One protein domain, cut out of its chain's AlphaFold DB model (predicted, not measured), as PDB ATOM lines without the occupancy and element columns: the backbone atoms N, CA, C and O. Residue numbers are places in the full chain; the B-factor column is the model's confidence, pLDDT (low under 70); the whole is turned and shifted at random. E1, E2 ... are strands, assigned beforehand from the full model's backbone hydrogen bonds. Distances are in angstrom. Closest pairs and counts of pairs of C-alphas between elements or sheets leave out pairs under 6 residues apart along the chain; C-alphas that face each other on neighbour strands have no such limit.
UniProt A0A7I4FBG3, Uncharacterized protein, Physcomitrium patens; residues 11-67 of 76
ATOM      1  N   LEU A  11     210.287 284.719 189.787       94.88
ATOM      2  CA  LEU A  11     209.229 283.799 189.384       94.88
ATOM      3  C   LEU A  11     207.912 284.273 189.984       94.88
ATOM      4  O   LEU A  11     207.847 284.535 191.188       94.88
ATOM      5  N   LEU A  12     206.871 284.350 189.160       95.50
ATOM      6  CA  LEU A  12     205.513 284.655 189.598       95.50
ATOM      7  C   LEU A  12     204.680 283.374 189.569       95.50
ATOM      8  O   LEU A  12     204.626 282.700 188.541       95.50
ATOM      9  N   LYS A  13     204.019 283.057 190.683       95.00
ATOM     10  CA  LYS A  13     202.955 282.053 190.731       95.00
ATOM     11  C   LYS A  13     201.629 282.766 190.496       95.00
ATOM     12  O   LYS A  13     201.288 283.682 191.243       95.00
ATOM     13  N   VAL A  14     200.914 282.368 189.451       94.94
ATOM     14  CA  VAL A  14     199.683 283.028 189.001       94.94
ATOM     15  C   VAL A  14     198.504 282.074 189.158       94.94
ATOM     16  O   VAL A  14     198.585 280.922 188.742       94.94
ATOM     17  N   ASP A  15     197.416 282.572 189.740       94.44
ATOM     18  CA  ASP A  15     196.126 281.890 189.817       94.44
ATOM     19  C   ASP A  15     195.379 282.076 188.491       94.44
ATOM     20  O   ASP A  15     194.882 283.163 188.178       94.44
ATOM     21  N   SER A  16     195.321 281.009 187.694       94.00
ATOM     22  CA  SER A  16     194.680 281.015 186.378       94.00
ATOM     23  C   SER A  16     193.175 281.271 186.451       94.00
ATOM     24  O   SER A  16     192.622 281.871 185.529       94.00
ATOM     25  N   SER A  17     192.511 280.903 187.554       93.06
ATOM     26  CA  SER A  17     191.062 281.093 187.715       93.06
ATOM     27  C   SER A  17     190.660 282.572 187.742       93.06
ATOM     28  O   SER A  17     189.534 282.922 187.390       93.06
ATOM     29  N   LYS A  18     191.600 283.463 188.084       94.38
ATOM     30  CA  LYS A  18     191.402 284.920 188.112       94.38
ATOM     31  C   LYS A  18     191.621 285.610 186.766       94.38
ATOM     32  O   LYS A  18     191.391 286.814 186.673       94.38
ATOM     33  N   LEU A  19     192.084 284.890 185.743       93.00
ATOM     34  CA  LEU A  19     192.384 285.464 184.426       93.00
ATOM     35  C   LEU A  19     191.212 285.375 183.441       93.00
ATOM     36  O   LEU A  19     191.205 286.108 182.449       93.00
ATOM     37  N   GLY A  20     190.219 284.528 183.733       89.81
ATOM     38  CA  GLY A  20     189.015 284.355 182.918       89.81
ATOM     39  C   GLY A  20     189.330 284.076 181.444       89.81
ATOM     40  O   GLY A  20     190.330 283.437 181.119       89.81
ATOM     41  N   ASP A  21     188.504 284.627 180.553       90.19
ATOM     42  CA  ASP A  21     188.597 284.430 179.095       90.19
ATOM     43  C   ASP A  21     189.863 285.031 178.455       90.19
ATOM     44  O   ASP A  21     190.154 284.793 177.278       90.19
ATOM     45  N   GLY A  22     190.638 285.809 179.221       91.69
ATOM     46  CA  GLY A  22     191.912 286.346 178.765       91.69
ATOM     47  C   GLY A  22     193.033 285.312 178.718       91.69
ATOM     48  O   GLY A  22     194.038 285.562 178.058       91.69
ATOM     49  N   LEU A  23     192.892 284.167 179.390       94.62
ATOM     50  CA  LEU A  23     193.855 283.066 179.347       94.62
ATOM     51  C   LEU A  23     193.446 282.037 178.286       94.62
ATOM     52  O   LEU A  23     192.365 281.459 178.358       94.62
ATOM     53  N   ARG A  24     194.331 281.763 177.326       93.12
ATOM     54  CA  ARG A  24     194.127 280.751 176.279       93.12
ATOM     55  C   ARG A  24     195.254 279.737 176.286       93.12
ATOM     56  O   ARG A  24     196.387 280.066 176.621       93.12
ATOM     57  N   TYR A  25     194.935 278.508 175.916       94.19
ATOM     58  CA  TYR A  25     195.897 277.421 175.795       94.19
ATOM     59  C   TYR A  25     196.117 277.150 174.313       94.19
ATOM     60  O   TYR A  25     195.323 276.456 173.683       94.19
ATOM     61  N   ASP A  26     197.181 277.736 173.774       94.38
ATOM     62  CA  ASP A  26     197.483 277.692 172.346       94.38
ATOM     63  C   ASP A  26     198.582 276.667 172.065       94.38
ATOM     64  O   ASP A  26     199.529 276.508 172.844       94.38
ATOM     65  N   GLU A  27     198.458 275.974 170.936       96.75
ATOM     66  CA  GLU A  27     199.488 275.067 170.447       96.75
ATOM     67  C   GLU A  27     200.681 275.857 169.895       96.75
ATOM     68  O   GLU A  27     200.542 276.757 169.067       96.75
ATOM     69  N   VAL A  28     201.871 275.486 170.347       91.81
ATOM     70  CA  VAL A  28     203.152 275.930 169.810       91.81
ATOM     71  C   VAL A  28     203.747 274.750 169.053       91.81
ATOM     72  O   VAL A  28     204.101 273.729 169.652       91.81
ATOM     73  N   GLU A  29     203.832 274.897 167.730       94.62
ATOM     74  CA  GLU A  29     204.250 273.837 166.813       94.62
ATOM     75  C   GLU A  29     205.570 273.190 167.259       94.62
ATOM     76  O   GLU A  29     206.580 273.861 167.478       94.62
ATOM     77  N   GLY A  30     205.549 271.864 167.420       93.75
ATOM     78  CA  GLY A  30     206.717 271.079 167.824       93.75
ATOM     79  C   GLY A  30     207.146 271.235 169.290       93.75
ATOM     80  O   GLY A  30     208.155 270.639 169.672       93.75
ATOM     81  N   VAL A  31     206.415 271.994 170.116       92.06
ATOM     82  CA  VAL A  31     206.745 272.218 171.537       92.06
ATOM     83  C   VAL A  31     205.630 271.732 172.467       92.06
ATOM     84  O   VAL A  31     205.924 271.068 173.460       92.06
ATOM     85  N   GLY A  32     204.366 272.031 172.158       93.38
ATOM     86  CA  GLY A  32     203.208 271.640 172.972       93.38
ATOM     87  C   GLY A  32     202.200 272.771 173.173       93.38
ATOM     88  O   GLY A  32     202.273 273.795 172.506       93.38
ATOM     89  N   ILE A  33     201.258 272.591 174.100       95.50
ATOM     90  CA  ILE A  33     200.209 273.576 174.400       95.50
ATOM     91  C   ILE A  33     200.618 274.405 175.619       95.50
ATOM     92  O   ILE A  33     200.927 273.841 176.672       95.50
ATOM     93  N   PHE A  34     200.597 275.733 175.491       94.00
ATOM     94  CA  PHE A  34     201.039 276.653 176.542       94.00
ATOM     95  C   PHE A  34     200.015 277.757 176.831       94.00
ATOM     96  O   PHE A  34     199.341 278.236 175.913       94.00
ATOM     97  N   PRO A  35     199.924 278.203 178.097       94.62
ATOM     98  CA  PRO A  35     199.070 279.317 178.476       94.62
ATOM     99  C   PRO A  35     199.604 280.649 177.926       94.62
ATOM    100  O   PRO A  35     200.741 281.035 178.199       94.62
ATOM    101  N   HIS A  36     198.749 281.384 177.223       93.94
ATOM    102  CA  HIS A  36     198.972 282.744 176.745       93.94
ATOM    103  C   HIS A  36     197.882 283.661 177.305       93.94
ATOM    104  O   HIS A  36     196.691 283.372 177.191       93.94
ATOM    105  N   PHE A  37     198.283 284.770 177.932       94.88
ATOM    106  CA  PHE A  37     197.347 285.770 178.441       94.88
ATOM    107  C   PHE A  37     197.220 286.932 177.450       94.88
ATOM    108  O   PHE A  37     198.171 287.686 177.247       94.88
ATOM    109  N   TYR A  38     196.039 287.072 176.856       92.75
ATOM    110  CA  TYR A  38     195.696 288.093 175.866       92.75
ATOM    111  C   TYR A  38     194.764 289.175 176.405       92.75
ATOM    112  O   TYR A  38     194.320 289.989 175.613       92.75
ATOM    113  N   GLY A  39     194.419 289.179 177.696       89.94
ATOM    114  CA  GLY A  39     193.423 290.107 178.241       89.94
ATOM    115  C   GLY A  39     191.968 289.774 177.857       89.94
ATOM    116  O   GLY A  39     191.732 288.968 176.955       89.94
ATOM    117  N   PRO A  40     190.968 290.363 178.543       84.81
ATOM    118  CA  PRO A  40     189.560 289.952 178.430       84.81
ATOM    119  C   PRO A  40     188.947 290.100 177.030       84.81
ATOM    120  O   PRO A  40     188.033 289.366 176.676       84.81
ATOM    121  N   ASP A  41     189.436 291.047 176.233       86.94
ATOM    122  CA  ASP A  41     188.961 291.336 174.876       86.94
ATOM    123  C   ASP A  41     189.903 290.795 173.784       86.94
ATOM    124  O   ASP A  41     189.717 291.067 172.596       86.94
ATOM    125  N   GLY A  42     190.915 290.010 174.169       84.00
ATOM    126  CA  GLY A  42     191.954 289.528 173.260       84.00
ATOM    127  C   GLY A  42     192.928 290.616 172.798       84.00
ATOM    128  O   GLY A  42     193.689 290.375 171.858       84.00
ATOM    129  N   THR A  43     192.906 291.798 173.422       83.56
ATOM    130  CA  THR A  43     193.873 292.876 173.204       83.56
ATOM    131  C   THR A  43     194.802 293.033 174.402       83.56
ATOM    132  O   THR A  43     194.511 292.607 175.517       83.56
ATOM    133  N   PHE A  44     195.944 293.691 174.198       86.31
ATOM    134  CA  PHE A  44     196.920 293.871 175.267       86.31
ATOM    135  C   PHE A  44     196.296 294.489 176.532       86.31
ATOM    136  O   PHE A  44     195.976 295.675 176.579       86.31
ATOM    137  N   THR A  45     196.208 293.673 177.582       89.44
ATOM    138  CA  THR A  45     195.857 294.075 178.943       89.44
ATOM    139  C   THR A  45     196.965 293.592 179.879       89.44
ATOM    140  O   THR A  45     197.355 292.425 179.793       89.44
ATOM    141  N   PRO A  46     197.495 294.438 180.781       92.56
ATOM    142  CA  PRO A  46     198.487 294.004 181.758       92.56
ATOM    143  C   PRO A  46     197.964 292.866 182.645       92.56
ATOM    144  O   PRO A  46     196.797 292.868 183.035       92.56
ATOM    145  N   LEU A  47     198.841 291.926 183.016       93.88
ATOM    146  CA  LEU A  47     198.510 290.892 183.998       93.88
ATOM    147  C   LEU A  47     198.097 291.565 185.325       93.88
ATOM    148  O   LEU A  47     198.898 292.318 185.891       93.88
ATOM    149  N   PRO A  48     196.880 291.325 185.843       93.69
ATOM    150  CA  PRO A  48     196.435 291.963 187.073       93.69
ATOM    151  C   PRO A  48     197.239 291.442 188.269       93.69
ATOM    152  O   PRO A  48     197.361 290.236 188.472       93.69
ATOM    153  N   LEU A  49     197.742 292.349 189.114       96.12
ATOM    154  CA  LEU A  49     198.514 291.968 190.306       96.12
ATOM    155  C   LEU A  49     197.714 291.089 191.280       96.12
ATOM    156  O   LEU A  49     198.297 290.270 191.979       96.12
ATOM    157  N   SER A  50     196.384 291.210 191.297       95.88
ATOM    158  CA  SER A  50     195.495 290.371 192.110       95.88
ATOM    159  C   SER A  50     195.486 288.888 191.708       95.88
ATOM    160  O   SER A  50     195.060 288.045 192.507       95.88
ATOM    161  N   ALA A  51     195.952 288.557 190.497       96.19
ATOM    162  CA  ALA A  51     196.124 287.182 190.033       96.19
ATOM    163  C   ALA A  51     197.475 286.571 190.441       96.19
ATOM    164  O   ALA A  51     197.645 285.360 190.343       96.19
ATOM    165  N   VAL A  52     198.433 287.371 190.922       96.88
ATOM    166  CA  VAL A  52     199.720 286.868 191.416       96.88
ATOM    167  C   VAL A  52     199.543 286.383 192.854       96.88
ATOM    168  O   VAL A  52     199.338 287.179 193.767       96.88
ATOM    169  N   GLU A  53     199.621 285.072 193.069       96.06
ATOM    170  CA  GLU A  53     199.522 284.464 194.403       96.06
ATOM    171  C   GLU A  53     200.816 284.609 195.199       96.06
ATOM    172  O   GLU A  53     200.798 284.770 196.417       96.06
ATOM    173  N   ALA A  54     201.950 284.515 194.504       95.31
ATOM    174  CA  ALA A  54     203.266 284.616 195.103       95.31
ATOM    175  C   ALA A  54     204.293 285.104 194.083       95.31
ATOM    176  O   ALA A  54     204.180 284.870 192.878       95.31
ATOM    177  N   SER A  55     205.346 285.730 194.591       96.00
ATOM    178  CA  SER A  55     206.530 286.084 193.818       96.00
ATOM    179  C   SER A  55     207.773 285.731 194.613       96.00
ATOM    180  O   SER A  55     207.820 285.996 195.814       96.00
ATOM    181  N   ALA A  56     208.788 285.193 193.954       95.94
ATOM    182  CA  ALA A  56     210.058 284.893 194.597       95.94
ATOM    183  C   ALA A  56     211.216 285.207 193.658       95.94
ATOM    184  O   ALA A  56     211.140 284.957 192.455       95.94
ATOM    185  N   LYS A  57     212.295 285.761 194.214       95.38
ATOM    186  CA  LYS A  57     213.535 285.949 193.465       95.38
ATOM    187  C   LYS A  57     214.118 284.574 193.143       95.38
ATOM    188  O   LYS A  57     214.161 283.710 194.015       95.38
ATOM    189  N   ILE A  58     214.556 284.385 191.905       94.75
ATOM    190  CA  ILE A  58     215.178 283.136 191.473       94.75
ATOM    191  C   ILE A  58     216.691 283.250 191.641       94.75
ATOM    192  O   ILE A  58     217.309 284.204 191.164       94.75
ATOM    193  N   GLU A  59     217.291 282.262 192.296       94.06
ATOM    194  CA  GLU A  59     218.741 282.156 192.428       94.06
ATOM    195  C   GLU A  59     219.343 281.379 191.255       94.06
ATOM    196  O   GLU A  59     218.730 280.454 190.720       94.06
ATOM    197  N   LEU A  60     220.563 281.751 190.865       94.56
ATOM    198  CA  LEU A  60     221.362 281.023 189.887       94.56
ATOM    199  C   LEU A  60     222.450 280.246 190.634       94.56
ATOM    200  O   LEU A  60     223.334 280.853 191.236       94.56
ATOM    201  N   GLU A  61     222.413 278.919 190.566       93.56
ATOM    202  CA  GLU A  61     223.436 278.039 191.133       93.56
ATOM    203  C   GLU A  61     223.940 277.089 190.049       93.56
ATOM    204  O   GLU A  61     223.153 276.481 189.327       93.56
ATOM    205  N   ASN A  62     225.262 276.973 189.900       92.38
ATOM    206  CA  ASN A  62     225.895 276.094 188.906       92.38
ATOM    207  C   ASN A  62     225.361 276.293 187.469       92.38
ATOM    208  O   ASN A  62     225.248 275.348 186.693       92.38
ATOM    209  N   GLY A  63     225.009 277.535 187.114       90.69
ATOM    210  CA  GLY A  63     224.457 277.882 185.800       90.69
ATOM    211  C   GLY A  63     222.979 277.527 185.603       90.69
ATOM    212  O   GLY A  63     222.459 277.736 184.508       90.69
ATOM    213  N   GLN A  64     222.295 277.039 186.640       92.00
ATOM    214  CA  GLN A  64     220.878 276.686 186.612       92.00
ATOM    215  C   GLN A  64     220.061 277.524 187.595       92.00
ATOM    216  O   GLN A  64     220.488 277.838 188.705       92.00
ATOM    217  N   HIS A  65     218.863 277.903 187.164       92.81
ATOM    218  CA  HIS A  65     217.915 278.643 187.985       92.81
ATOM    219  C   HIS A  65     217.210 277.710 188.971       92.81
ATOM    220  O   HIS A  65     216.567 276.745 188.557       92.81
ATOM    221  N   LYS A  66     217.286 278.017 190.269       91.81
ATOM    222  CA  LYS A  66     216.548 277.304 191.320       91.81
ATOM    223  C   LYS A  66     215.109 277.789 191.381       91.81
ATOM    224  O   LYS A  66     214.854 278.907 191.819       91.81
ATOM    225  N   LEU A  67     214.162 276.951 190.976       88.00
ATOM    226  CA  LEU A  67     212.750 277.315 191.026       88.00
ATOM    227  C   LEU A  67     212.236 277.234 192.479       88.00
ATOM    228  O   LEU A  67     212.322 276.172 193.091       88.00
TER     229      LEU A  67
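AT A GLANCE: This is residues 11 to 67 of the 76 residues of an uncharacterized protein of Physcomitrium patens (UniProt A0A7I4FBG3). Three separate two-stranded antiparallel ribbons make a loose, open, bent shape: the pair E1 and E4 forms the base, the long hairpin E2 and E3 rises as an arm from one end of it, and E4 runs on at the other end into the small hairpin E5 and E6, where residues 60 to 65 stick out. The 57 printed residues hold six named strands, E1 to E6 in order, and no named helix: all strand, with under half in named elements. The radius of gyration of the C-alphas is 14.1 A, the spans 42 by 33 by 18 A.

IN THESE COORDINATES: E1, residues 11 to 14, begins at C-alpha 11 (209.229, 283.799, 189.384) and is 9.6 A long. E2, residues 23 to 28, measures 15.1 A; E3, 32 to 37, 16.2 A; E4, 52 to 57, 14.0 A. E5, 59 to 61, and E6, 64 to 66, measure 6.4 A each; E6 ends at C-alpha 66 (216.548, 277.304, 191.320).

HOW THE PARTS SIT: E1 and E4 are antiparallel at 171 degrees, with N 11 and O 56 2.8 A apart. Hairpin E2 and E3 has N 28 and O 32 at 2.8 A; E2 and E4 are apart. E4 runs on into E5 at 44 degrees. Hairpin E5 and E6 has N 61 and O 64 at 2.9 A.

THE WHOLE: The farthest C-alphas, of Asp 41 and Asn 62, are 42.3 A apart. The link E3 to E4, residues 38 to 51, is long. The printed part has no cut, and no printed residue is under 70 in pLDDT.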